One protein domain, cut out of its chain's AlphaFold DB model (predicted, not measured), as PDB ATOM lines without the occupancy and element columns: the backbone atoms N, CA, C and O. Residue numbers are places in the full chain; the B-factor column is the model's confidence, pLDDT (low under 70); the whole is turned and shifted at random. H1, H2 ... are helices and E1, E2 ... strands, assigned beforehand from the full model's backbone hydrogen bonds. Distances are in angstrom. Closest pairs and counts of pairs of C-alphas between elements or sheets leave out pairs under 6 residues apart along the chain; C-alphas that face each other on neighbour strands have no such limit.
ATOM      1  N   GLU A   5     209.509 177.575 135.646       78.50
ATOM      2  CA  GLU A   5     208.731 177.760 136.873       78.50
ATOM      3  C   GLU A   5     207.691 176.648 136.969       78.50
ATOM      4  O   GLU A   5     206.915 176.461 136.034       78.50
ATOM      5  N   PHE A   6     207.668 175.932 138.093       76.38
ATOM      6  CA  PHE A   6     206.720 174.833 138.314       76.38
ATOM      7  C   PHE A   6     205.593 175.225 139.260       76.38
ATOM      8  O   PHE A   6     204.427 174.999 138.957       76.38
ATOM      9  N   ASN A   7     205.933 175.837 140.394       82.81
ATOM     10  CA  ASN A   7     204.971 176.242 141.413       82.81
ATOM     11  C   ASN A   7     205.424 177.521 142.101       82.81
ATOM     12  O   ASN A   7     206.621 177.802 142.186       82.81
ATOM     13  N   ARG A   8     204.463 178.308 142.587       87.88
ATOM     14  CA  ARG A   8     204.735 179.566 143.280       87.88
ATOM     15  C   ARG A   8     203.586 179.967 144.191       87.88
ATOM     16  O   ARG A   8     202.428 179.804 143.817       87.88
ATOM     17  N   PHE A   9     203.917 180.590 145.311       89.25
ATOM     18  CA  PHE A   9     202.971 181.351 146.120       89.25
ATOM     19  C   PHE A   9     203.540 182.745 146.362       89.25
ATOM     20  O   PHE A   9     204.752 182.936 146.458       89.25
ATOM     21  N   ARG A  10     202.666 183.741 146.479       87.75
ATOM     22  CA  ARG A  10     203.073 185.113 146.789       87.75
ATOM     23  C   ARG A  10     203.086 185.324 148.295       87.75
ATOM     24  O   ARG A  10     202.167 184.891 148.982       87.75
ATOM     25  N   CYS A  11     204.061 186.081 148.783       83.25
ATOM     26  CA  CYS A  11     204.068 186.686 150.113       83.25
ATOM     27  C   CYS A  11     204.542 188.135 150.011       83.25
ATOM     28  O   CYS A  11     205.321 188.453 149.119       83.25
ATOM     29  N   ARG A  12     204.087 189.012 150.910       78.88
ATOM     30  CA  ARG A  12     204.700 190.327 151.115       78.88
ATOM     31  C   ARG A  12     204.907 190.557 152.599       78.88
ATOM     32  O   ARG A  12     203.941 190.624 153.350       78.88
ATOM     33  N   GLN A  13     206.150 190.771 153.017       74.12
ATOM     34  CA  GLN A  13     206.470 191.056 154.418       74.12
ATOM     35  C   GLN A  13     205.643 192.224 154.983       74.12
ATOM     36  O   GLN A  13     205.229 192.171 156.135       74.12
ATOM     37  N   SER A  14     205.345 193.247 154.171       72.56
ATOM     38  CA  SER A  14     204.515 194.387 154.586       72.56
ATOM     39  C   SER A  14     203.066 194.023 154.925       72.56
ATOM     40  O   SER A  14     202.409 194.782 155.623       72.56
ATOM     41  N   GLU A  15     202.556 192.898 154.415       74.19
ATOM     42  CA  GLU A  15     201.237 192.357 154.777       74.19
ATOM     43  C   GLU A  15     201.305 191.570 156.100       74.19
ATOM     44  O   GLU A  15     200.291 191.390 156.763       74.19
ATOM     45  N   LEU A  16     202.497 191.120 156.508       73.94
ATOM     46  CA  LEU A  16     202.717 190.341 157.732       73.94
ATOM     47  C   LEU A  16     203.116 191.208 158.933       73.94
ATOM     48  O   LEU A  16     202.975 190.780 160.082       73.94
ATOM     49  N   GLN A  17     203.686 192.386 158.671       69.81
ATOM     50  CA  GLN A  17     204.207 193.304 159.675       69.81
ATOM     51  C   GLN A  17     204.339 194.729 159.122       69.81
ATOM     52  O   GLN A  17     204.868 194.942 158.031       69.81
ATOM     53  N   THR A  18     203.950 195.717 159.925       61.81
ATOM     54  CA  THR A  18     204.036 197.143 159.587       61.81
ATOM     55  C   THR A  18     205.351 197.816 160.005       61.81
ATOM     56  O   THR A  18     205.707 198.837 159.419       61.81
ATOM     57  N   GLN A  19     206.096 197.269 160.979       58.91
ATOM     58  CA  GLN A  19     207.341 197.860 161.497       58.91
ATOM     59  C   GLN A  19     208.435 196.818 161.792       58.91
ATOM     60  O   GLN A  19     208.163 195.754 162.341       58.91
ATOM     61  N   GLY A  20     209.691 197.162 161.477       62.56
ATOM     62  CA  GLY A  20     210.872 196.332 161.743       62.56
ATOM     63  C   GLY A  20     211.166 195.256 160.686       62.56
ATOM     64  O   GLY A  20     210.340 194.929 159.832       62.56
ATOM     65  N   GLY A  21     212.389 194.715 160.724       69.12
ATOM     66  CA  GLY A  21     212.768 193.554 159.918       69.12
ATOM     67  C   GLY A  21     212.078 192.289 160.435       69.12
ATOM     68  O   GLY A  21     212.028 192.066 161.640       69.12
ATOM     69  N   PHE A  22     211.533 191.478 159.530       79.81
ATOM     70  CA  PHE A  22     210.846 190.218 159.846       79.81
ATOM     71  C   PHE A  22     211.382 189.046 159.009       79.81
ATOM     72  O   PHE A  22     211.044 187.890 159.233       79.81
ATOM     73  N   CYS A  23     212.232 189.346 158.028       86.88
ATOM     74  CA  CYS A  23     212.715 188.395 157.043       86.88
ATOM     75  C   CYS A  23     213.707 187.366 157.594       86.88
ATOM     76  O   CYS A  23     213.611 186.191 157.249       86.88
ATOM     77  N   CYS A  24     214.622 187.780 158.473       84.31
ATOM     78  CA  CYS A  24     215.594 186.890 159.103       84.31
ATOM     79  C   CYS A  24     214.888 185.909 160.047       84.31
ATOM     80  O   CYS A  24     215.049 184.704 159.891       84.31
ATOM     81  N   GLY A  25     214.020 186.400 160.936       85.25
ATOM     82  CA  GLY A  25     213.249 185.558 161.850       85.25
ATOM     83  C   GLY A  25     212.377 184.537 161.119       85.25
ATOM     84  O   GLY A  25     212.386 183.365 161.483       85.25
ATOM     85  N   LEU A  26     211.672 184.951 160.057       88.62
ATOM     86  CA  LEU A  26     210.865 184.035 159.243       88.62
ATOM     87  C   LEU A  26     211.713 182.968 158.553       88.62
ATOM     88  O   LEU A  26     211.338 181.800 158.562       88.62
ATOM     89  N   SER A  27     212.844 183.365 157.971       88.31
ATOM     90  CA  SER A  27     213.723 182.440 157.254       88.31
ATOM     91  C   SER A  27     214.358 181.425 158.205       88.31
ATOM     92  O   SER A  27     214.356 180.238 157.908       88.31
ATOM     93  N   VAL A  28     214.835 181.861 159.376       83.88
ATOM     94  CA  VAL A  28     215.435 180.972 160.388       83.88
ATOM     95  C   VAL A  28     214.402 180.030 161.005       83.88
ATOM     96  O   VAL A  28     214.690 178.852 161.205       83.88
ATOM     97  N   ALA A  29     213.193 180.518 161.289       85.06
ATOM     98  CA  ALA A  29     212.116 179.675 161.802       85.06
ATOM     99  C   ALA A  29     211.729 178.581 160.796       85.06
ATOM    100  O   ALA A  29     211.593 177.423 161.179       85.06
ATOM    101  N   LEU A  30     211.627 178.933 159.509       87.75
ATOM    102  CA  LEU A  30     211.347 177.968 158.450       87.75
ATOM    103  C   LEU A  30     212.491 176.958 158.283       87.75
ATOM    104  O   LEU A  30     212.223 175.770 158.166       87.75
ATOM    105  N   VAL A  31     213.753 177.402 158.334       84.12
ATOM    106  CA  VAL A  31     214.918 176.498 158.351       84.12
ATOM    107  C   VAL A  31     214.813 175.502 159.499       84.12
ATOM    108  O   VAL A  31     214.940 174.308 159.267       84.12
ATOM    109  N   SER A  32     214.548 175.984 160.715       80.50
ATOM    110  CA  SER A  32     214.445 175.128 161.904       80.50
ATOM    111  C   SER A  32     213.343 174.082 161.730       80.50
ATOM    112  O   SER A  32     213.576 172.904 161.955       80.50
ATOM    113  N   HIS A  33     212.183 174.495 161.216       82.88
ATOM    114  CA  HIS A  33     211.076 173.584 160.943       82.88
ATOM    115  C   HIS A  33     211.421 172.513 159.894       82.88
ATOM    116  O   HIS A  33     211.120 171.344 160.098       82.88
ATOM    117  N   ILE A  34     212.086 172.893 158.796       83.12
ATOM    118  CA  ILE A  34     212.519 171.945 157.755       83.12
ATOM    119  C   ILE A  34     213.495 170.914 158.330       83.12
ATOM    120  O   ILE A  34     213.410 169.739 157.983       83.12
ATOM    121  N   LEU A  35     214.415 171.351 159.194       78.44
ATOM    122  CA  LEU A  35     215.385 170.474 159.849       78.44
ATOM    123  C   LEU A  35     214.693 169.502 160.815       78.44
ATOM    124  O   LEU A  35     214.936 168.304 160.727       78.44
ATOM    125  N   ASP A  36     213.764 169.988 161.643       78.62
ATOM    126  CA  ASP A  36     212.983 169.143 162.558       78.62
ATOM    127  C   ASP A  36     212.160 168.085 161.797       78.62
ATOM    128  O   ASP A  36     212.076 166.930 162.216       78.62
ATOM    129  N   CYS A  37     211.564 168.456 160.656       78.25
ATOM    130  CA  CYS A  37     210.845 167.518 159.792       78.25
ATOM    131  C   CYS A  37     211.783 166.489 159.152       78.25
ATOM    132  O   CYS A  37     211.438 165.315 159.070       78.25
ATOM    133  N   ALA A  38     212.967 166.917 158.713       75.50
ATOM    134  CA  ALA A  38     213.951 166.035 158.098       75.50
ATOM    135  C   ALA A  38     214.516 164.995 159.077       75.50
ATOM    136  O   ALA A  38     214.763 163.863 158.672       75.50
ATOM    137  N   ASP A  39     214.697 165.359 160.347       71.44
ATOM    138  CA  ASP A  39     215.174 164.440 161.388       71.44
ATOM    139  C   ASP A  39     214.136 163.358 161.742       71.44
ATOM    140  O   ASP A  39     214.493 162.293 162.250       71.44
ATOM    141  N   GLY A  40     212.850 163.619 161.480       68.56
ATOM    142  CA  GLY A  40     211.747 162.691 161.738       68.56
ATOM    143  C   GLY A  40     211.409 161.736 160.588       68.56
ATOM    144  O   GLY A  40     210.625 160.810 160.800       68.56
ATOM    145  N   GLU A  41     211.960 161.940 159.387       66.25
ATOM    146  CA  GLU A  41     211.660 161.134 158.198       66.25
ATOM    147  C   GLU A  41     212.805 160.163 157.852       66.25
ATOM    148  O   GLU A  41     213.974 160.536 157.782       66.25
ATOM    149  N   ASP A  42     212.465 158.905 157.541       62.53
ATOM    150  CA  ASP A  42     213.425 157.923 156.999       62.53
ATOM    151  C   ASP A  42     213.847 158.247 155.547       62.53
ATOM    152  O   ASP A  42     214.789 157.655 155.009       62.53
ATOM    153  N   THR A  43     213.150 159.182 154.892       66.44
ATOM    154  CA  THR A  43     213.357 159.597 153.499       66.44
ATOM    155  C   THR A  43     213.806 161.050 153.385       66.44
ATOM    156  O   THR A  43     213.413 161.906 154.167       66.44
ATOM    157  N   SER A  44     214.604 161.350 152.358       75.44
ATOM    158  CA  SER A  44     215.039 162.712 152.039       75.44
ATOM    159  C   SER A  44     213.868 163.609 151.613       75.44
ATOM    160  O   SER A  44     213.116 163.256 150.703       75.44
ATOM    161  N   LEU A  45     213.762 164.800 152.212       83.19
ATOM    162  CA  LEU A  45     212.768 165.813 151.835       83.19
ATOM    163  C   LEU A  45     212.955 166.301 150.390       83.19
ATOM    164  O   LEU A  45     214.067 166.585 149.941       83.19
ATOM    165  N   THR A  46     211.850 166.498 149.679       87.50
ATOM    166  CA  THR A  46     211.827 167.073 148.325       87.50
ATOM    167  C   THR A  46     211.578 168.590 148.344       87.50
ATOM    168  O   THR A  46     210.904 169.095 149.247       87.50
ATOM    169  N   PRO A  47     212.030 169.351 147.324       89.75
ATOM    170  CA  PRO A  47     211.699 170.775 147.186       89.75
ATOM    171  C   PRO A  47     210.195 171.063 147.203       89.75
ATOM    172  O   PRO A  47     209.774 172.122 147.669       89.75
ATOM    173  N   ARG A  48     209.376 170.116 146.727       90.56
ATOM    174  CA  ARG A  48     207.917 170.218 146.762       90.56
ATOM    175  C   ARG A  48     207.359 170.148 148.183       90.56
ATOM    176  O   ARG A  48     206.569 171.012 148.536       90.56
ATOM    177  N   GLN A  49     207.811 169.198 149.001       90.62
ATOM    178  CA  GLN A  49     207.408 169.127 150.414       90.62
ATOM    179  C   GLN A  49     207.799 170.405 151.166       90.62
ATOM    180  O   GLN A  49     206.994 170.977 151.890       90.62
ATOM    181  N   VAL A  50     209.016 170.907 150.934       91.06
ATOM    182  CA  VAL A  50     209.487 172.142 151.578       91.06
ATOM    183  C   VAL A  50     208.685 173.369 151.127       91.06
ATOM    184  O   VAL A  50     208.416 174.261 151.933       91.06
ATOM    185  N   PHE A  51     208.269 173.418 149.859       93.88
ATOM    186  CA  PHE A  51     207.347 174.442 149.365       93.88
ATOM    187  C   PHE A  51     206.014 174.410 150.123       93.88
ATOM    188  O   PHE A  51     205.548 175.466 150.553       93.88
ATOM    189  N   ASP A  52     205.436 173.221 150.311       91.94
ATOM    190  CA  ASP A  52     204.155 173.048 151.000       91.94
ATOM    191  C   ASP A  52     204.275 173.465 152.484       91.94
ATOM    192  O   ASP A  52     203.460 174.251 152.971       91.94
ATOM    193  N   TYR A  53     205.363 173.078 153.170       91.25
ATOM    194  CA  TYR A  53     205.665 173.533 154.539       91.25
ATOM    195  C   TYR A  53     205.784 175.059 154.638       91.25
ATOM    196  O   TYR A  53     205.260 175.678 155.566       91.25
ATOM    197  N   ALA A  54     206.455 175.699 153.677       92.44
ATOM    198  CA  ALA A  54     206.610 177.150 153.665       92.44
ATOM    199  C   ALA A  54     205.277 177.884 153.434       92.44
ATOM    200  O   ALA A  54     205.042 178.943 154.026       92.44
ATOM    201  N   GLU A  55     204.408 177.338 152.580       91.38
ATOM    202  CA  GLU A  55     203.082 177.892 152.306       91.38
ATOM    203  C   GLU A  55     202.157 177.788 153.530       91.38
ATOM    204  O   GLU A  55     201.494 178.769 153.897       91.38
ATOM    205  N   GLU A  56     202.163 176.640 154.211       88.88
ATOM    206  CA  GLU A  56     201.417 176.430 155.453       88.88
ATOM    207  C   GLU A  56     201.931 177.347 156.570       88.88
ATOM    208  O   GLU A  56     201.156 178.093 157.182       88.88
ATOM    209  N   TYR A  57     203.250 177.382 156.772       86.81
ATOM    210  CA  TYR A  57     203.894 178.247 157.756       86.81
ATOM    211  C   TYR A  57     203.514 179.718 157.549       86.81
ATOM    212  O   TYR A  57     203.131 180.418 158.492       86.81
ATOM    213  N   LEU A  58     203.543 180.208 156.308       86.50
ATOM    214  CA  LEU A  58     203.132 181.579 156.017       86.50
ATOM    215  C   LEU A  58     201.643 181.829 156.210       86.50
ATOM    216  O   LEU A  58     201.266 182.941 156.589       86.50
ATOM    217  N   SER A  59     200.798 180.834 155.966       84.94
ATOM    218  CA  SER A  59     199.370 180.930 156.256       84.94
ATOM    219  C   SER A  59     199.135 181.117 157.758       84.94
ATOM    220  O   SER A  59     198.377 182.010 158.147       84.94
ATOM    221  N   ALA A  60     199.877 180.399 158.609       84.19
ATOM    222  CA  ALA A  60     199.862 180.603 160.058       84.19
ATOM    223  C   ALA A  60     200.403 181.989 160.463       84.19
ATOM    224  O   ALA A  60     199.799 182.687 161.281       84.19
ATOM    225  N   VAL A  61     201.495 182.457 159.843       83.12
ATOM    226  CA  VAL A  61     202.029 183.811 160.079       83.12
ATOM    227  C   VAL A  61     201.015 184.890 159.704       83.12
ATOM    228  O   VAL A  61     200.844 185.848 160.462       83.12
ATOM    229  N   ARG A  62     200.302 184.747 158.583       81.75
ATOM    230  CA  ARG A  62     199.228 185.671 158.184       81.75
ATOM    231  C   ARG A  62     198.082 185.663 159.181       81.75
ATOM    232  O   ARG A  62     197.670 186.731 159.619       81.75
ATOM    233  N   ALA A  63     197.618 184.479 159.577       79.50
ATOM    234  CA  ALA A  63     196.569 184.337 160.579       79.50
ATOM    235  C   ALA A  63     196.965 185.001 161.909       79.50
ATOM    236  O   ALA A  63     196.152 185.698 162.507       79.50
ATOM    237  N   SER A  64     198.235 184.890 162.316       76.88
ATOM    238  CA  SER A  64     198.757 185.559 163.518       76.88
ATOM    239  C   SER A  64     198.793 187.090 163.424       76.88
ATOM    240  O   SER A  64     198.850 187.768 164.446       76.88
ATOM    241  N   GLY A  65     198.838 187.635 162.202       69.00
ATOM    242  CA  GLY A  65     198.915 189.069 161.923       69.00
ATOM    243  C   GLY A  65     197.568 189.721 161.614       69.00
ATOM    244  O   GLY A  65     197.528 190.940 161.458       69.00
ATOM    245  N   ASN A  66     196.476 188.953 161.519       62.06
ATOM    246  CA  ASN A  66     195.136 189.514 161.381       62.06
ATOM    247  C   ASN A  66     194.750 190.199 162.699       62.06
ATOM    248  O   ASN A  66     194.285 189.572 163.641       62.06
ATOM    249  N   ILE A  67     194.980 191.513 162.735       52.59
ATOM    250  CA  ILE A  67     194.641 192.455 163.818       52.59
ATOM    251  C   ILE A  67     193.142 192.831 163.771       52.59
ATOM    252  O   ILE A  67     192.689 193.723 164.485       52.59
ATOM    253  N   LEU A  68     192.355 192.188 162.901       46.59
ATOM    254  CA  LEU A  68     190.906 192.351 162.908       46.59
ATOM    255  C   LEU A  68     190.364 191.651 164.155       46.59
ATOM    256  O   LEU A  68     190.337 190.428 164.236       46.59
ATOM    257  N   ASP A  69     189.978 192.505 165.096       44.84
ATOM    258  CA  ASP A  69     189.505 192.248 166.450       44.84
ATOM    259  C   ASP A  69     190.610 191.839 167.429       44.84
ATOM    260  O   ASP A  69     191.449 190.992 167.151       44.84
ATOM    261  N   ASN A  70     190.622 192.489 168.599       52.12
ATOM    262  CA  ASN A  70     191.581 192.372 169.712       52.12
ATOM    263  C   ASN A  70     191.648 190.969 170.367       52.12
ATOM    264  O   ASN A  70     191.834 190.830 171.574       52.12
ATOM    265  N   THR A  71     191.480 189.917 169.585       54.75
ATOM    266  CA  THR A  71     191.439 188.511 169.956       54.75
ATOM    267  C   THR A  71     192.474 187.767 169.126       54.75
ATOM    268  O   THR A  71     192.135 186.944 168.282       54.75
ATOM    269  N   ILE A  72     193.759 188.054 169.357       61.44
ATOM    270  CA  ILE A  72     194.818 187.134 168.935       61.44
ATOM    271  C   ILE A  72     194.664 185.884 169.814       61.44
ATOM    272  O   ILE A  72     194.766 186.011 171.039       61.44
ATOM    273  N   PRO A  73     194.407 184.690 169.248       65.94
ATOM    274  CA  PRO A  73     194.346 183.469 170.035       65.94
ATOM    275  C   PRO A  73     195.630 183.287 170.862       65.94
ATOM    276  O   PRO A  73     196.730 183.492 170.326       65.94
ATOM    277  N   PRO A  74     195.524 182.884 172.142       64.81
ATOM    278  CA  PRO A  74     196.679 182.471 172.932       64.81
ATOM    279  C   PRO A  74     197.495 181.434 172.144       64.81
ATOM    280  O   PRO A  74     196.942 180.446 171.666       64.81
ATOM    281  N   GLY A  75     198.785 181.700 171.933       71.88
ATOM    282  CA  GLY A  75     199.667 180.908 171.063       71.88
ATOM    283  C   GLY A  75     200.147 181.645 169.807       71.88
ATOM    284  O   GLY A  75     201.325 181.547 169.472       71.88
ATOM    285  N   PHE A  76     199.317 182.470 169.155       76.75
ATOM    286  CA  PHE A  76     199.776 183.290 168.018       76.75
ATOM    287  C   PHE A  76     200.643 184.473 168.453       76.75
ATOM    288  O   PHE A  76     201.586 184.837 167.748       76.75
ATOM    289  N   GLN A  77     200.386 185.034 169.636       76.31
ATOM    290  CA  GLN A  77     201.274 186.030 170.233       76.31
ATOM    291  C   GLN A  77     202.661 185.434 170.518       76.31
ATOM    292  O   GLN A  77     203.668 185.998 170.085       76.31
ATOM    293  N   ASP A  78     202.710 184.273 171.173       79.44
ATOM    294  CA  ASP A  78     203.961 183.580 171.498       79.44
ATOM    295  C   ASP A  78     204.714 183.170 170.230       79.44
ATOM    296  O   ASP A  78     205.926 183.355 170.130       79.44
ATOM    297  N   PHE A  79     203.993 182.678 169.218       82.25
ATOM    298  CA  PHE A  79     204.543 182.356 167.905       82.25
ATOM    299  C   PHE A  79     205.247 183.560 167.265       82.25
ATOM    300  O   PHE A  79     206.413 183.467 166.876       82.25
ATOM    301  N   ARG A  80     204.595 184.731 167.225       81.00
ATOM    302  CA  ARG A  80     205.216 185.953 166.689       81.00
ATOM    303  C   ARG A  80     206.401 186.413 167.531       81.00
ATOM    304  O   ARG A  80     207.424 186.799 166.967       81.00
ATOM    305  N   GLN A  81     206.293 186.361 168.860       81.25
ATOM    306  CA  GLN A  81     207.394 186.710 169.763       81.25
ATOM    307  C   GLN A  81     208.622 185.826 169.529       81.25
ATOM    308  O   GLN A  81     209.736 186.344 169.504       81.25
ATOM    309  N   ARG A  82     208.438 184.526 169.267       82.12
ATOM    310  CA  ARG A  82     209.534 183.619 168.891       82.12
ATOM    311  C   ARG A  82     210.191 184.027 167.572       82.12
ATOM    312  O   ARG A  82     211.415 184.086 167.511       82.12
ATOM    313  N   ILE A  83     209.416 184.396 166.550       84.19
ATOM    314  CA  ILE A  83     209.970 184.889 165.272       84.19
ATOM    315  C   ILE A  83     210.800 186.165 165.487       84.19
ATOM    316  O   ILE A  83     211.900 186.293 164.948       84.19
ATOM    317  N   PHE A  84     210.314 187.105 166.300       82.06
ATOM    318  CA  PHE A  84     211.072 188.309 166.655       82.06
ATOM    319  C   PHE A  84     212.326 188.008 167.467       82.06
ATOM    320  O   PHE A  84     213.365 188.638 167.262       82.06
ATOM    321  N   HIS A  85     212.237 187.047 168.381       81.44
ATOM    322  CA  HIS A  85     213.375 186.600 169.158       81.44
ATOM    323  C   HIS A  85     214.473 186.073 168.224       81.44
ATOM    324  O   HIS A  85     215.588 186.595 168.259       81.44
ATOM    325  N   LEU A  86     214.125 185.179 167.289       78.81
ATOM    326  CA  LEU A  86     215.036 184.683 166.253       78.81
ATOM    327  C   LEU A  86     215.613 185.827 165.405       78.81
ATOM    328  O   LEU A  86     216.826 185.916 165.240       78.81
ATOM    329  N   GLN A  87     214.783 186.763 164.932       80.38
ATOM    330  CA  GLN A  87     215.246 187.951 164.201       80.38
ATOM    331  C   GLN A  87     216.307 188.732 164.999       80.38
ATOM    332  O   GLN A  87     217.328 189.140 164.446       80.38
ATOM    333  N   SER A  88     216.080 188.963 166.294       77.31
ATOM    334  CA  SER A  88     217.003 189.741 167.129       77.31
ATOM    335  C   SER A  88     218.318 189.006 167.407       77.31
ATOM    336  O   SER A  88     219.371 189.641 167.384       77.31
ATOM    337  N   GLN A  89     218.275 187.682 167.576       73.06
ATOM    338  CA  GLN A  89     219.461 186.843 167.748       73.06
ATOM    339  C   GLN A  89     220.301 186.758 166.465       73.06
ATOM    340  O   GLN A  89     221.513 186.966 166.499       73.06
ATOM    341  N   TYR A  90     219.658 186.523 165.319       69.94
ATOM    342  CA  TYR A  90     220.343 186.218 164.058       69.94
ATOM    343  C   TYR A  90     220.622 187.430 163.170       69.94
ATOM    344  O   TYR A  90     221.438 187.351 162.258       69.94
ATOM    345  N   SER A  91     220.056 188.599 163.484       64.62
ATOM    346  CA  SER A  91     220.469 189.862 162.852       64.62
ATOM    347  C   SER A  91     221.918 190.266 163.170       64.62
ATOM    348  O   SER A  91     222.447 191.169 162.521       64.62
ATOM    349  N   ARG A  92     222.560 189.623 164.161       52.47
ATOM    350  CA  ARG A  92     223.904 189.961 164.664       52.47
ATOM    351  C   ARG A  92     224.921 188.814 164.607       52.47
ATOM    352  O   ARG A  92     226.070 189.041 164.974       52.47
ATOM    353  N   CYS A  93     224.538 187.609 164.185       46.38
ATOM    354  CA  CYS A  93     225.400 186.422 164.222       46.38
ATOM    355  C   CYS A  93     225.370 185.630 162.911       46.38
ATOM    356  O   CYS A  93     224.354 185.570 162.221       46.38
ATOM    357  N   ILE A  94     226.510 185.007 162.608       52.06
ATOM    358  CA  ILE A  94     226.626 183.896 161.660       52.06
ATOM    359  C   ILE A  94     225.794 182.743 162.241       52.06
ATOM    360  O   ILE A  94     225.816 182.519 163.451       52.06
ATOM    361  N   LEU A  95     224.992 182.095 161.399       51.19
ATOM    362  CA  LEU A  95     224.076 181.015 161.781       51.19
ATOM    363  C   LEU A  95     224.801 179.890 162.529       51.19
ATOM    364  O   LEU A  95     225.996 179.705 162.299       51.19
ATOM    365  N   PRO A  96     224.098 179.117 163.379       41.06
ATOM    366  CA  PRO A  96     224.672 177.929 163.990       41.06
ATOM    367  C   PRO A  96     225.233 176.996 162.913       41.06
ATOM    368  O   PRO A  96     224.602 176.764 161.879       41.06
ATOM    369  N   GLU A  97     226.424 176.460 163.168       45.41
ATOM    370  CA  GLU A  97     227.005 175.395 162.361       45.41
ATOM    371  C   GLU A  97     226.138 174.133 162.484       45.41
ATOM    372  O   GLU A  97     226.046 173.563 163.564       45.41
ATOM    373  N   LYS A  98     225.553 173.714 161.349       42.25
ATOM    374  CA  LYS A  98     224.958 172.395 161.042       42.25
ATOM    375  C   LYS A  98     223.816 171.899 161.964       42.25
ATOM    376  O   LYS A  98     223.977 171.721 163.166       42.25
ATOM    377  N   PRO A  99     222.705 171.466 161.344       42.56
ATOM    378  CA  PRO A  99     222.427 170.032 161.379       42.56
ATOM    379  C   PRO A  99     222.133 169.483 159.978       42.56
ATOM    380  O   PRO A  99     221.648 170.171 159.081       42.56
ATOM    381  N   PHE A 100     222.539 168.236 159.775       48.84
ATOM    382  CA  PHE A 100     222.638 167.599 158.470       48.84
ATOM    383  C   PHE A 100     221.307 166.975 158.049       48.84
ATOM    384  O   PHE A 100     220.789 166.123 158.759       48.84
ATOM    385  N   VAL A 101     220.840 167.279 156.836       47.47
ATOM    386  CA  VAL A 101     219.771 166.517 156.169       47.47
ATOM    387  C   VAL A 101     220.405 165.625 155.104       47.47
ATOM    388  O   VAL A 101     221.089 166.115 154.204       47.47
ATOM    389  N   ARG A 102     220.220 164.303 155.194       52.94
ATOM    390  CA  ARG A 102     220.794 163.345 154.230       52.94
ATOM    391  C   ARG A 102     220.237 163.581 152.820       52.94
ATOM    392  O   ARG A 102     219.027 163.538 152.621       52.94
ATOM    393  N   GLY A 103     221.124 163.766 151.836       53.44
ATOM    394  CA  GLY A 103     220.775 163.814 150.406       53.44
ATOM    395  C   GLY A 103     220.169 165.131 149.901       53.44
ATOM    396  O   GLY A 103     219.854 165.224 148.717       53.44
ATOM    397  N   CYS A 104     220.045 166.150 150.759       66.25
ATOM    398  CA  CYS A 104     219.474 167.453 150.412       66.25
ATOM    399  C   CYS A 104     220.374 168.602 150.883       66.25
ATOM    400  O   CYS A 104     221.154 168.463 151.829       66.25
ATOM    401  N   GLY A 105     220.233 169.764 150.251       72.00
ATOM    402  CA  GLY A 105     220.874 170.998 150.670       72.00
ATOM    403  C   GLY A 105     219.874 172.086 151.030       72.00
ATOM    404  O   GLY A 105     219.011 172.452 150.237       72.00
ATOM    405  N   LEU A 106     220.036 172.633 152.232       77.12
ATOM    406  CA  LEU A 106     219.327 173.808 152.722       77.12
ATOM    407  C   LEU A 106     220.340 174.937 152.923       77.12
ATOM    408  O   LEU A 106     221.381 174.757 153.559       77.12
ATOM    409  N   VAL A 107     220.044 176.100 152.353       76.88
ATOM    410  CA  VAL A 107     220.928 177.264 152.362       76.88
ATOM    411  C   VAL A 107     220.144 178.466 152.850       76.88
ATOM    412  O   VAL A 107     219.098 178.797 152.287       76.88
ATOM    413  N   LEU A 108     220.671 179.160 153.860       79.44
ATOM    414  CA  LEU A 108     220.182 180.496 154.171       79.44
ATOM    415  C   LEU A 108     220.847 181.494 153.224       79.44
ATOM    416  O   LEU A 108     222.075 181.587 153.133       79.44
ATOM    417  N   LEU A 109     220.016 182.252 152.523       81.56
ATOM    418  CA  LEU A 109     220.436 183.286 151.596       81.56
ATOM    419  C   LEU A 109     220.523 184.606 152.348       81.56
ATOM    420  O   LEU A 109     219.515 185.098 152.858       81.56
ATOM    421  N   VAL A 110     221.704 185.215 152.375       79.50
ATOM    422  CA  VAL A 110     221.855 186.611 152.780       79.50
ATOM    423  C   VAL A 110     221.775 187.472 151.532       79.50
ATOM    424  O   VAL A 110     222.573 187.337 150.599       79.50
ATOM    425  N   LEU A 111     220.790 188.359 151.518       81.31
ATOM    426  CA  LEU A 111     220.377 189.093 150.337       81.31
ATOM    427  C   LEU A 111     220.641 190.591 150.506       81.31
ATOM    428  O   LEU A 111     220.456 191.166 151.583       81.31
ATOM    429  N   SER A 112     221.034 191.229 149.406       80.69
ATOM    430  CA  SER A 112     220.978 192.682 149.250       80.69
ATOM    431  C   SER A 112     219.798 193.027 148.362       80.69
ATOM    432  O   SER A 112     219.834 192.823 147.145       80.69
ATOM    433  N   VAL A 113     218.770 193.599 148.975       82.44
ATOM    434  CA  VAL A 113     217.585 194.103 148.289       82.44
ATOM    435  C   VAL A 113     217.742 195.598 148.071       82.44
ATOM    436  O   VAL A 113     217.853 196.371 149.025       82.44
ATOM    437  N   GLY A 114     217.722 196.018 146.812       81.19
ATOM    438  CA  GLY A 114     217.931 197.412 146.435       81.19
ATOM    439  C   GLY A 114     217.368 197.733 145.060       81.19
ATOM    440  O   GLY A 114     216.768 196.881 144.409       81.19
ATOM    441  N   GLU A 115     217.540 198.983 144.634       79.81
ATOM    442  CA  GLU A 115     217.148 199.431 143.294       79.81
ATOM    443  C   GLU A 115     217.879 198.638 142.209       79.81
ATOM    444  O   GLU A 115     219.097 198.457 142.278       79.81
ATOM    445  N   ILE A 116     217.146 198.231 141.172       74.31
ATOM    446  CA  ILE A 116     217.699 197.432 140.072       74.31
ATOM    447  C   ILE A 116     218.848 198.154 139.348       74.31
ATOM    448  O   ILE A 116     219.854 197.537 139.017       74.31
ATOM    449  N   ASN A 117     218.765 199.482 139.218       69.50
ATOM    450  CA  ASN A 117     219.763 200.325 138.546       69.50
ATOM    451  C   ASN A 117     221.110 200.383 139.288       69.50
ATOM    452  O   ASN A 117     222.123 200.774 138.712       69.50
ATOM    453  N   LYS A 118     221.122 200.043 140.583       69.31
ATOM    454  CA  LYS A 118     222.336 200.022 141.412       69.31
ATOM    455  C   LYS A 118     223.076 198.688 141.321       69.31
ATOM    456  O   LYS A 118     224.169 198.572 141.874       69.31
ATOM    457  N   ARG A 119     222.519 197.696 140.615       68.88
ATOM    458  CA  ARG A 119     223.197 196.436 140.317       68.88
ATOM    459  C   ARG A 119     224.279 196.697 139.272       68.88
ATOM    460  O   ARG A 119     223.982 196.916 138.103       68.88
ATOM    461  N   ARG A 120     225.538 196.715 139.715       58.22
ATOM    462  CA  ARG A 120     226.692 196.933 138.828       58.22
ATOM    463  C   ARG A 120     227.096 195.668 138.072       58.22
ATOM    464  O   ARG A 120     227.652 195.786 136.989       58.22
ATOM    465  N   ASP A 121     226.742 194.495 138.602       57.53
ATOM    466  CA  ASP A 121     227.180 193.202 138.078       57.53
ATOM    467  C   ASP A 121     225.997 192.225 137.939       57.53
ATOM    468  O   ASP A 121     225.236 192.004 138.884       57.53
ATOM    469  N   ASN A 122     225.872 191.576 136.776       53.12
ATOM    470  CA  ASN A 122     224.959 190.439 136.552       53.12
ATOM    471  C   ASN A 122     225.463 189.136 137.210       53.12
ATOM    472  O   ASN A 122     225.007 188.046 136.875       53.12
ATOM    473  N   CYS A 123     226.433 189.231 138.119       50.75
ATOM    474  CA  CYS A 123     227.013 188.082 138.796       50.75
ATOM    475  C   CYS A 123     226.045 187.534 139.854       50.75
ATOM    476  O   CYS A 123     225.367 188.303 140.536       50.75
ATOM    477  N   ALA A 124     226.019 186.206 140.009       51.81
ATOM    478  CA  ALA A 124     225.207 185.500 141.006       51.81
ATOM    479  C   ALA A 124     225.707 185.640 142.454       51.81
ATOM    480  O   ALA A 124     225.096 185.099 143.372       51.81
ATOM    481  N   TYR A 125     226.819 186.347 142.661       52.53
ATOM    482  CA  TYR A 125     227.410 186.590 143.969       52.53
ATOM    483  C   TYR A 125     228.059 187.971 144.008       52.53
ATOM    484  O   TYR A 125     228.798 188.347 143.092       52.53
ATOM    485  N   LEU A 126     227.799 188.723 145.075       55.06
ATOM    486  CA  LEU A 126     228.289 190.086 145.240       55.06
ATOM    487  C   LEU A 126     229.173 190.216 146.486       55.06
ATOM    488  O   LEU A 126     228.815 189.757 147.565       55.06
ATOM    489  N   LYS A 127     230.316 190.905 146.362       56.12
ATOM    490  CA  LYS A 127     231.209 191.188 147.501       56.12
ATOM    491  C   LYS A 127     230.470 191.995 148.580       56.12
ATOM    492  O   LYS A 127     229.924 193.060 148.282       56.12
ATOM    493  N   ARG A 128     230.545 191.548 149.844       54.47
ATOM    494  CA  ARG A 128     229.963 192.225 151.030       54.47
ATOM    495  C   ARG A 128     230.356 193.700 151.155       54.47
ATOM    496  O   ARG A 128     229.570 194.508 151.629       54.47
ATOM    497  N   SER A 129     231.561 194.059 150.710       56.78
ATOM    498  CA  SER A 129     232.057 195.441 150.716       56.78
ATOM    499  C   SER A 129     231.238 196.389 149.834       56.78
ATOM    500  O   SER A 129     231.310 197.601 150.008       56.78
ATOM    501  N   THR A 130     230.501 195.848 148.863       59.09
ATOM    502  CA  THR A 130     229.827 196.623 147.816       59.09
ATOM    503  C   THR A 130     228.311 196.669 148.011       59.09
ATOM    504  O   THR A 130     227.678 197.625 147.565       59.09
ATOM    505  N   TYR A 131     227.718 195.679 148.691       63.12
ATOM    506  CA  TYR A 131     226.265 195.555 148.829       63.12
ATOM    507  C   TYR A 131     225.842 195.287 150.281       63.12
ATOM    508  O   TYR A 131     226.381 194.377 150.915       63.12
ATOM    509  N   PRO A 132     224.870 196.047 150.821       70.00
ATOM    510  CA  PRO A 132     224.429 195.882 152.200       70.00
ATOM    511  C   PRO A 132     223.632 194.584 152.377       70.00
ATOM    512  O   PRO A 132     222.645 194.349 151.685       70.00
ATOM    513  N   MET A 133     224.021 193.772 153.360       77.06
ATOM    514  CA  MET A 133     223.248 192.610 153.809       77.06
ATOM    515  C   MET A 133     222.029 193.100 154.595       77.06
ATOM    516  O   MET A 133     222.134 193.415 155.779       77.06
ATOM    517  N   ASN A 134     220.887 193.239 153.927       78.75
ATOM    518  CA  ASN A 134     219.694 193.860 154.510       78.75
ATOM    519  C   ASN A 134     218.458 192.955 154.494       78.75
ATOM    520  O   ASN A 134     217.388 193.383 154.932       78.75
ATOM    521  N   HIS A 135     218.590 191.727 153.993       85.06
ATOM    522  CA  HIS A 135     217.478 190.803 153.841       85.06
ATOM    523  C   HIS A 135     217.939 189.344 153.904       85.06
ATOM    524  O   HIS A 135     219.122 189.052 153.733       85.06
ATOM    525  N   MET A 136     217.005 188.429 154.164       86.25
ATOM    526  CA  MET A 136     217.275 186.992 154.199       86.25
ATOM    527  C   MET A 136     216.141 186.200 153.552       86.25
ATOM    528  O   MET A 136     214.979 186.601 153.634       86.25
ATOM    529  N   GLY A 137     216.511 185.079 152.943       89.62
ATOM    530  CA  GLY A 137     215.614 184.069 152.387       89.62
ATOM    531  C   GLY A 137     216.235 182.680 152.520       89.62
ATOM    532  O   GLY A 137     217.296 182.535 153.127       89.62
ATOM    533  N   ILE A 138     215.610 181.659 151.943       89.06
ATOM    534  CA  ILE A 138     216.161 180.298 151.902       89.06
ATOM    535  C   ILE A 138     216.159 179.760 150.475       89.06
ATOM    536  O   ILE A 138     215.320 180.137 149.655       89.06
ATOM    537  N   ALA A 139     217.081 178.848 150.199       88.75
ATOM    538  CA  ALA A 139     216.990 177.938 149.072       88.75
ATOM    539  C   ALA A 139     217.104 176.501 149.578       88.75
ATOM    540  O   ALA A 139     217.918 176.210 150.454       88.75
ATOM    541  N   PHE A 140     216.299 175.613 149.011       87.31
ATOM    542  CA  PHE A 140     216.340 174.185 149.277       87.31
ATOM    543  C   PHE A 140     216.440 173.421 147.959       87.31
ATOM    544  O   PHE A 140     215.688 173.693 147.023       87.31
ATOM    545  N   TYR A 141     217.345 172.455 147.894       81.88
ATOM    546  CA  TYR A 141     217.491 171.528 146.777       81.88
ATOM    547  C   TYR A 141     217.574 170.101 147.319       81.88
ATOM    548  O   TYR A 141     218.220 169.848 148.333       81.88
ATOM    549  N   GLY A 142     216.875 169.172 146.673       74.06
ATOM    550  CA  GLY A 142     216.879 167.754 147.039       74.06
ATOM    551  C   GLY A 142     217.610 166.906 146.003       74.06
ATOM    552  O   GLY A 142     218.360 167.419 145.174       74.06
ATOM    553  N   THR A 143     217.336 165.603 146.002       66.62
ATOM    554  CA  THR A 143     217.753 164.705 144.920       66.62
ATOM    555  C   THR A 143     216.908 164.981 143.671       66.62
ATOM    556  O   THR A 143     215.781 164.500 143.566       66.62
ATOM    557  N   GLY A 144     217.414 165.788 142.739       72.81
ATOM    558  CA  GLY A 144     216.715 166.110 141.494       72.81
ATOM    559  C   GLY A 144     217.188 167.411 140.852       72.81
ATOM    560  O   GLY A 144     218.189 167.993 141.256       72.81
ATOM    561  N   ASP A 145     216.438 167.862 139.849       78.44
ATOM    562  CA  ASP A 145     216.660 169.108 139.113       78.44
ATOM    563  C   ASP A 145     215.846 170.284 139.683       78.44
ATOM    564  O   ASP A 145     215.822 171.367 139.110       78.44
ATOM    565  N   GLU A 146     215.160 170.109 140.813       87.25
ATOM    566  CA  GLU A 146     214.290 171.132 141.393       87.25
ATOM    567  C   GLU A 146     214.958 171.894 142.541       87.25
ATOM    568  O   GLU A 146     215.641 171.331 143.398       87.25
ATOM    569  N   ILE A 147     214.700 173.201 142.582       87.25
ATOM    570  CA  ILE A 147     215.141 174.100 143.646       87.25
ATOM    571  C   ILE A 147     213.931 174.891 144.123       87.25
ATOM    572  O   ILE A 147     213.263 175.569 143.338       87.25
ATOM    573  N   PHE A 148     213.673 174.841 145.422       92.56
ATOM    574  CA  PHE A 148     212.745 175.738 146.088       92.56
ATOM    575  C   PHE A 148     213.488 176.982 146.574       92.56
ATOM    576  O   PHE A 148     214.537 176.886 147.205       92.56
ATOM    577  N   ILE A 149     212.938 178.156 146.287       93.12
ATOM    578  CA  ILE A 149     213.449 179.456 146.716       93.12
ATOM    579  C   ILE A 149     212.347 180.143 147.503       93.12
ATOM    580  O   ILE A 149     211.219 180.253 147.023       93.12
ATOM    581  N   PHE A 150     212.684 180.656 148.678       93.75
ATOM    582  CA  PHE A 150     211.772 181.428 149.502       93.75
ATOM    583  C   PHE A 150     212.389 182.755 149.914       93.75
ATOM    584  O   PHE A 150     213.504 182.820 150.428       93.75
ATOM    585  N   ASP A 151     211.612 183.814 149.739       91.31
ATOM    586  CA  ASP A 151     211.935 185.155 150.183       91.31
ATOM    587  C   ASP A 151     210.680 185.782 150.827       91.31
ATOM    588  O   ASP A 151     209.660 185.955 150.153       91.31
ATOM    589  N   PRO A 152     210.728 186.197 152.105       88.38
ATOM    590  CA  PRO A 152     209.586 186.787 152.810       88.38
ATOM    591  C   PRO A 152     208.919 188.002 152.132       88.38
ATOM    592  O   PRO A 152     207.749 188.290 152.400       88.38
ATOM    593  N   ASN A 153     209.623 188.725 151.256       86.19
ATOM    594  CA  ASN A 153     209.085 189.857 150.494       86.19
ATOM    595  C   ASN A 153     208.320 189.457 149.236       86.19
ATOM    596  O   ASN A 153     207.567 190.288 148.725       86.19
ATOM    597  N   THR A 154     208.544 188.250 148.712       88.38
ATOM    598  CA  THR A 154     208.021 187.850 147.395       88.38
ATOM    599  C   THR A 154     207.312 186.496 147.393       88.38
ATOM    600  O   THR A 154     206.461 186.267 146.534       88.38
ATOM    601  N   GLY A 155     207.541 185.652 148.398       91.31
ATOM    602  CA  GLY A 155     206.920 184.343 148.565       91.31
ATOM    603  C   GLY A 155     207.869 183.197 148.258       91.31
ATOM    604  O   GLY A 155     209.058 183.283 148.546       91.31
ATOM    605  N   GLY A 156     207.319 182.112 147.727       93.88
ATOM    606  CA  GLY A 156     208.032 180.875 147.440       93.88
ATOM    607  C   GLY A 156     207.887 180.494 145.976       93.88
ATOM    608  O   GLY A 156     206.843 180.740 145.370       93.88
ATOM    609  N   MET A 157     208.926 179.900 145.399       93.88
ATOM    610  CA  MET A 157     208.941 179.456 144.010       93.88
ATOM    611  C   MET A 157     209.760 178.179 143.857       93.88
ATOM    612  O   MET A 157     210.870 178.094 144.373       93.88
ATOM    613  N   ILE A 158     209.228 177.214 143.111       92.88
ATOM    614  CA  ILE A 158     209.981 176.058 142.627       92.88
ATOM    615  C   ILE A 158     210.428 176.345 141.201       92.88
ATOM    616  O   ILE A 158     209.607 176.647 140.324       92.88
ATOM    617  N   ILE A 159     211.728 176.216 140.979       89.62
ATOM    618  CA  ILE A 159     212.329 176.215 139.654       89.62
ATOM    619  C   ILE A 159     212.908 174.845 139.340       89.62
ATOM    620  O   ILE A 159     213.377 174.149 140.235       89.62
ATOM    621  N   ARG A 160     212.923 174.503 138.055       86.00
ATOM    622  CA  ARG A 160     213.688 173.374 137.533       86.00
ATOM    623  C   ARG A 160     214.963 173.862 136.846       86.00
ATOM    624  O   ARG A 160     214.932 174.836 136.085       86.00
ATOM    625  N   TRP A 161     216.067 173.191 137.136       72.44
ATOM    626  CA  TRP A 161     217.435 173.474 136.733       72.44
ATOM    627  C   TRP A 161     218.064 172.204 136.152       72.44
ATOM    628  O   TRP A 161     218.449 171.297 136.879       72.44
ATOM    629  N   ASN A 162     218.182 172.156 134.825       66.38
ATOM    630  CA  ASN A 162     218.897 171.082 134.142       66.38
ATOM    631  C   ASN A 162     220.360 171.472 133.995       66.38
ATOM    632  O   ASN A 162     220.642 172.426 133.276       66.38
ATOM    633  N   GLU A 163     221.264 170.737 134.634       55.62
ATOM    634  CA  GLU A 163     222.706 170.918 134.478       55.62
ATOM    635  C   GLU A 163     223.147 170.445 133.075       55.62
ATOM    636  O   GLU A 163     223.212 169.254 132.783       55.62
ATOM    637  N   ASP A 164     223.404 171.386 132.168       54.38
ATOM    638  CA  ASP A 164     224.109 171.172 130.901       54.38
ATOM    639  C   ASP A 164     225.443 171.947 130.867       54.38
ATOM    640  O   ASP A 164     225.724 172.787 131.721       54.38
ATOM    641  N   VAL A 165     226.281 171.677 129.860       47.88
ATOM    642  CA  VAL A 165     227.638 172.256 129.701       47.88
ATOM    643  C   VAL A 165     227.642 173.798 129.623       47.88
ATOM    644  O   VAL A 165     228.676 174.430 129.830       47.88
ATOM    645  N   PHE A 166     226.492 174.420 129.355       54.31
ATOM    646  CA  PHE A 166     226.280 175.869 129.287       54.31
ATOM    647  C   PHE A 166     225.418 176.401 130.445       54.31
ATOM    648  O   PHE A 166     225.045 177.581 130.455       54.31
ATOM    649  N   THR A 167     225.071 175.549 131.409       50.84
ATOM    650  CA  THR A 167     224.131 175.880 132.472       50.84
ATOM    651  C   THR A 167     224.853 176.574 133.613       50.84
ATOM    652  O   THR A 167     225.892 176.109 134.083       50.84
ATOM    653  N   PRO A 168     224.328 177.712 134.083       56.66
ATOM    654  CA  PRO A 168     224.967 178.430 135.162       56.66
ATOM    655  C   PRO A 168     224.765 177.661 136.480       56.66
ATOM    656  O   PRO A 168     223.790 176.923 136.633       56.66
ATOM    657  N   THR A 169     225.692 177.821 137.427       68.12
ATOM    658  CA  THR A 169     225.681 177.080 138.701       68.12
ATOM    659  C   THR A 169     224.350 177.223 139.455       68.12
ATOM    660  O   THR A 169     223.624 178.197 139.251       68.12
ATOM    661  N   VAL A 170     224.044 176.308 140.384       70.50
ATOM    662  CA  VAL A 170     222.835 176.347 141.239       70.50
ATOM    663  C   VAL A 170     222.570 177.748 141.815       70.50
ATOM    664  O   VAL A 170     221.433 178.217 141.822       70.50
ATOM    665  N   ILE A 171     223.613 178.480 142.222       71.75
ATOM    666  CA  ILE A 171     223.467 179.846 142.746       71.75
ATOM    667  C   ILE A 171     222.990 180.857 141.692       71.75
ATOM    668  O   ILE A 171     222.191 181.734 142.003       71.75
ATOM    669  N   HIS A 172     223.388 180.710 140.429       74.19
ATOM    670  CA  HIS A 172     222.837 181.520 139.344       74.19
ATOM    671  C   HIS A 172     221.385 181.153 139.046       74.19
ATOM    672  O   HIS A 172     220.601 182.029 138.682       74.19
ATOM    673  N   ALA A 173     221.002 179.879 139.173       78.25
ATOM    674  CA  ALA A 173     219.601 179.483 139.050       78.25
ATOM    675  C   ALA A 173     218.758 180.147 140.153       78.25
ATOM    676  O   ALA A 173     217.711 180.727 139.856       78.25
ATOM    677  N   VAL A 174     219.267 180.166 141.391       81.88
ATOM    678  CA  VAL A 174     218.653 180.874 142.524       81.88
ATOM    679  C   VAL A 174     218.578 182.382 142.287       81.88
ATOM    680  O   VAL A 174     217.506 182.960 142.449       81.88
ATOM    681  N   ASP A 175     219.662 183.024 141.846       79.44
ATOM    682  CA  ASP A 175     219.672 184.462 141.556       79.44
ATOM    683  C   ASP A 175     218.665 184.827 140.450       79.44
ATOM    684  O   ASP A 175     217.879 185.763 140.602       79.44
ATOM    685  N   ASN A 176     218.599 184.033 139.376       80.69
ATOM    686  CA  ASN A 176     217.580 184.193 138.335       80.69
ATOM    687  C   ASN A 176     216.161 184.021 138.892       80.69
ATOM    688  O   ASN A 176     215.258 184.781 138.534       80.69
ATOM    689  N   GLY A 177     215.953 183.041 139.773       86.12
ATOM    690  CA  GLY A 177     214.680 182.842 140.451       86.12
ATOM    691  C   GLY A 177     214.272 184.064 141.280       86.12
ATOM    692  O   GLY A 177     213.181 184.604 141.091       86.12
ATOM    693  N   LEU A 178     215.175 184.574 142.118       86.56
ATOM    694  CA  LEU A 178     214.950 185.767 142.937       86.56
ATOM    695  C   LEU A 178     214.618 186.997 142.083       86.56
ATOM    696  O   LEU A 178     213.654 187.703 142.377       86.56
ATOM    697  N   GLN A 179     215.349 187.234 140.991       82.12
ATOM    698  CA  GLN A 179     215.054 188.338 140.070       82.12
ATOM    699  C   GLN A 179     213.626 188.260 139.521       82.12
ATOM    700  O   GLN A 179     212.898 189.259 139.506       82.12
ATOM    701  N   LYS A 180     213.194 187.066 139.095       84.81
ATOM    702  CA  LYS A 180     211.827 186.851 138.615       84.81
ATOM    703  C   LYS A 180     210.799 187.090 139.721       84.81
ATOM    704  O   LYS A 180     209.827 187.811 139.491       84.81
ATOM    705  N   MET A 181     211.024 186.555 140.923       88.31
ATOM    706  CA  MET A 181     210.132 186.749 142.073       88.31
ATOM    707  C   MET A 181     209.973 188.234 142.422       88.31
ATOM    708  O   MET A 181     208.852 188.707 142.606       88.31
ATOM    709  N   TYR A 182     211.063 189.006 142.428       85.69
ATOM    710  CA  TYR A 182     211.038 190.447 142.700       85.69
ATOM    711  C   TYR A 182     210.353 191.263 141.608       85.69
ATOM    712  O   TYR A 182     209.613 192.205 141.907       85.69
ATOM    713  N   LYS A 183     210.534 190.884 140.341       81.81
ATOM    714  CA  LYS A 183     209.811 191.506 139.230       81.81
ATOM    715  C   LYS A 183     208.298 191.303 139.352       81.81
ATOM    716  O   LYS A 183     207.539 192.213 139.038       81.81
ATOM    717  N   MET A 184     207.863 190.130 139.810       78.44
ATOM    718  CA  MET A 184     206.444 189.766 139.864       78.44
ATOM    719  C   MET A 184     205.738 190.217 141.150       78.44
ATOM    720  O   MET A 184     204.590 190.667 141.099       78.44
ATOM    721  N   TYR A 185     206.394 190.085 142.305       74.44
ATOM    722  CA  TYR A 185     205.704 190.075 143.600       74.44
ATOM    723  C   TYR A 185     206.149 191.145 144.586       74.44
ATOM    724  O   TYR A 185     205.371 191.450 145.501       74.44
ATOM    725  N   ASP A 186     207.320 191.758 144.376       75.62
ATOM    726  CA  ASP A 186     207.767 192.849 145.238       75.62
ATOM    727  C   ASP A 186     206.744 193.986 145.222       75.62
ATOM    728  O   ASP A 186     206.111 194.283 144.206       75.62
ATOM    729  N   ARG A 187     206.590 194.659 146.362       67.81
ATOM    730  CA  ARG A 187     205.659 195.789 146.491       67.81
ATOM    731  C   ARG A 187     205.966 196.935 145.518       67.81
ATOM    732  O   ARG A 187     205.060 197.691 145.198       67.81
ATOM    733  N   LEU A 188     207.222 197.062 145.072       67.25
ATOM    734  CA  LEU A 188     207.651 198.064 144.096       67.25
ATOM    735  C   LEU A 188     207.887 197.465 142.694       67.25
ATOM    736  O   LEU A 188     208.614 198.066 141.906       67.25
ATOM    737  N   GLN A 189     207.330 196.276 142.420       68.88
ATOM    738  CA  GLN A 189     207.205 195.596 141.119       68.88
ATOM    739  C   GLN A 189     208.251 196.003 140.067       68.88
ATOM    740  O   GLN A 189     208.022 196.880 139.237       68.88
ATOM    741  N   GLY A 190     209.418 195.357 140.102       64.56
ATOM    742  CA  GLY A 190     210.462 195.536 139.083       64.56
ATOM    743  C   GLY A 190     211.378 196.752 139.258       64.56
ATOM    744  O   GLY A 190     212.361 196.859 138.530       64.56
ATOM    745  N   THR A 191     211.136 197.633 140.233       73.69
ATOM    746  CA  THR A 191     212.091 198.713 140.574       73.69
ATOM    747  C   THR A 191     213.211 198.247 141.507       73.69
ATOM    748  O   THR A 191     214.267 198.878 141.585       73.69
ATOM    749  N   ARG A 192     212.998 197.126 142.209       77.25
ATOM    750  CA  ARG A 192     213.966 196.499 143.110       77.25
ATOM    751  C   ARG A 192     214.216 195.049 142.733       77.25
ATOM    752  O   ARG A 192     213.331 194.389 142.197       77.25
ATOM    753  N   THR A 193     215.396 194.557 143.084       80.00
ATOM    754  CA  THR A 193     215.764 193.139 143.001       80.00
ATOM    755  C   THR A 193     216.484 192.715 144.276       80.00
ATOM    756  O   THR A 193     217.106 193.548 144.943       80.00
ATOM    757  N   ALA A 194     216.404 191.431 144.611       79.88
ATOM    758  CA  ALA A 194     217.362 190.798 145.506       79.88
ATOM    759  C   ALA A 194     218.586 190.344 144.710       79.88
ATOM    760  O   ALA A 194     218.482 190.034 143.523       79.88
ATOM    761  N   ASN A 195     219.726 190.311 145.390       75.12
ATOM    762  CA  ASN A 195     220.949 189.678 144.923       75.12
ATOM    763  C   ASN A 195     221.534 188.878 146.081       75.12
ATOM    764  O   ASN A 195     221.485 189.349 147.225       75.12
ATOM    765  N   VAL A 196     222.123 187.722 145.791       71.56
ATOM    766  CA  VAL A 196     222.802 186.935 146.823       71.56
ATOM    767  C   VAL A 196     224.167 187.555 147.139       71.56
ATOM    768  O   VAL A 196     225.001 187.759 146.257       71.56
ATOM    769  N   VAL A 197     224.378 187.905 148.409       63.97
ATOM    770  CA  VAL A 197     225.623 188.517 148.922       63.97
ATOM    771  C   VAL A 197     226.446 187.510 149.716       63.97
ATOM    772  O   VAL A 197     227.668 187.590 149.755       63.97
ATOM    773  N   LEU A 198     225.775 186.567 150.373       62.09
ATOM    774  CA  LEU A 198     226.398 185.446 151.057       62.09
ATOM    775  C   LEU A 198     225.432 184.266 151.064       62.09
ATOM    776  O   LEU A 198     224.233 184.445 151.278       62.09
ATOM    777  N   THR A 199     225.966 183.066 150.899       56.88
ATOM    778  CA  THR A 199     225.281 181.824 151.240       56.88
ATOM    779  C   THR A 199     225.868 181.278 152.538       56.88
ATOM    780  O   THR A 199     227.075 181.100 152.657       56.88
ATOM    781  N   GLY A 200     225.024 181.041 153.541       54.69
ATOM    782  CA  GLY A 200     225.389 180.194 154.674       54.69
ATOM    783  C   GLY A 200     224.932 178.775 154.364       54.69
ATOM    784  O   GLY A 200     223.725 178.523 154.372       54.69
ATOM    785  N   MET A 201     225.856 177.869 154.023       49.19
ATOM    786  CA  MET A 201     225.512 176.460 153.803       49.19
ATOM    787  C   MET A 201     225.282 175.754 155.140       49.19
ATOM    788  O   MET A 201     226.121 175.829 156.033       49.19
ATOM    789  N   LEU A 202     224.166 175.029 155.246       50.62
ATOM    790  CA  LEU A 202     223.875 174.159 156.387       50.62
ATOM    791  C   LEU A 202     224.077 172.659 156.057       50.62
ATOM    792  O   LEU A 202     223.936 171.835 156.953       50.62
TER     793      LEU A 202
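What this domain is: This is residues 5 to 202 of the 213 residues of an uncharacterized protein of Serratia sp. Leaf51 (UniProt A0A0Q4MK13). A twisted sheet of six strands curls round helix H5 on one face, while H2 and H3 cover its opposite face and cross each other. H4 packs across H2 on the side away from the sheet, and the short H1 sits at the end of H3. The 198 printed residues run E1 H1 H2 H3 H4 E2 E3 E4 E5 H5 E6, with five named helices and six named strands; the sheet order is E1 E5 E4 E3 E2 E6, antiparallel throughout. The class is mixed, and the whole is compact, with a radius of gyration of the C-alphas of 16.4 A and spans of 56 by 45 by 32 A.

Where its parts are: In the sheet, E1 is residues 5 to 10, E5 155 to 160, E4 146 to 151, E3 135 to 141 (20.5 A), E2 105 to 115 (29.6 A) and E6 192 to 201 (25.5 A). E1 begins at C-alpha 5, (208.731, 177.760, 136.873), and E6 ends at C-alpha 201, (225.512, 176.460, 153.803). H1 is residues 13 to 16, H2 23 to 40 (26.1 A), H3 47 to 65 (26.7 A), H4 76 to 90 (21.1 A) and H5 170 to 185 (22.1 A). H3 begins at C-alpha 47, (211.699, 170.775, 147.186).

How they stand to each other: E2 E3 E4 E5 form a meander, each strand the antiparallel neighbour of the one before. Within hydrogen-bond range are N 109 and O 137 of E2 and E3, 2.8 A, N 138 and O 150 of E3 and E4, 2.8 A, and N 149 and O 157 of E4 and E5, 2.8 A. At the edge strands, N 9 and O 156 of E1 and E5 are within hydrogen-bond range at 2.9 A, and so are N 110 and O 198 of E2 and E6 at 2.9 A; E6 bends by 53 degrees at residue 198. There are three layers, helices on both faces of the sheet: H2 and H3 on one face, H5 on the other. H3 lies over E5 and E4 at a height over the sheet of 8.6 A, along the strands. The C-alphas of Tyr 182 in H5 and Thr 193 in E6 are their closest, 5.4 A. H2 and H3 touch at a steep tilt of 51 degrees, opposite ways, closest at the C-alphas of Leu 30 and Ala 54, 6.8 A. H2, with residues 23 to 29 alone, touches H4, about perpendicular at 78 degrees, closest at the C-alphas of Gly 25 and Gln 87, 3.9 A. H3, with residues 61 to 65 alone, touches H1, closest at the C-alphas of Leu 16 and Gly 65, 5.8 A. In H2, H3, H4 and H5 every O i to N i+4 pair is within hydrogen-bond range; H1 is too short for such a pair.

The domain as a whole: The C-alphas of Asn 70 and Val 165 are the two farthest apart, 57.5 A. The printed part has no cut. The links H4 to E2 and E2 to E3 are long. Mean pLDDT of the printed part is 74.0, with 68 residues under 70, among them 90 to 104 and 117 to 131.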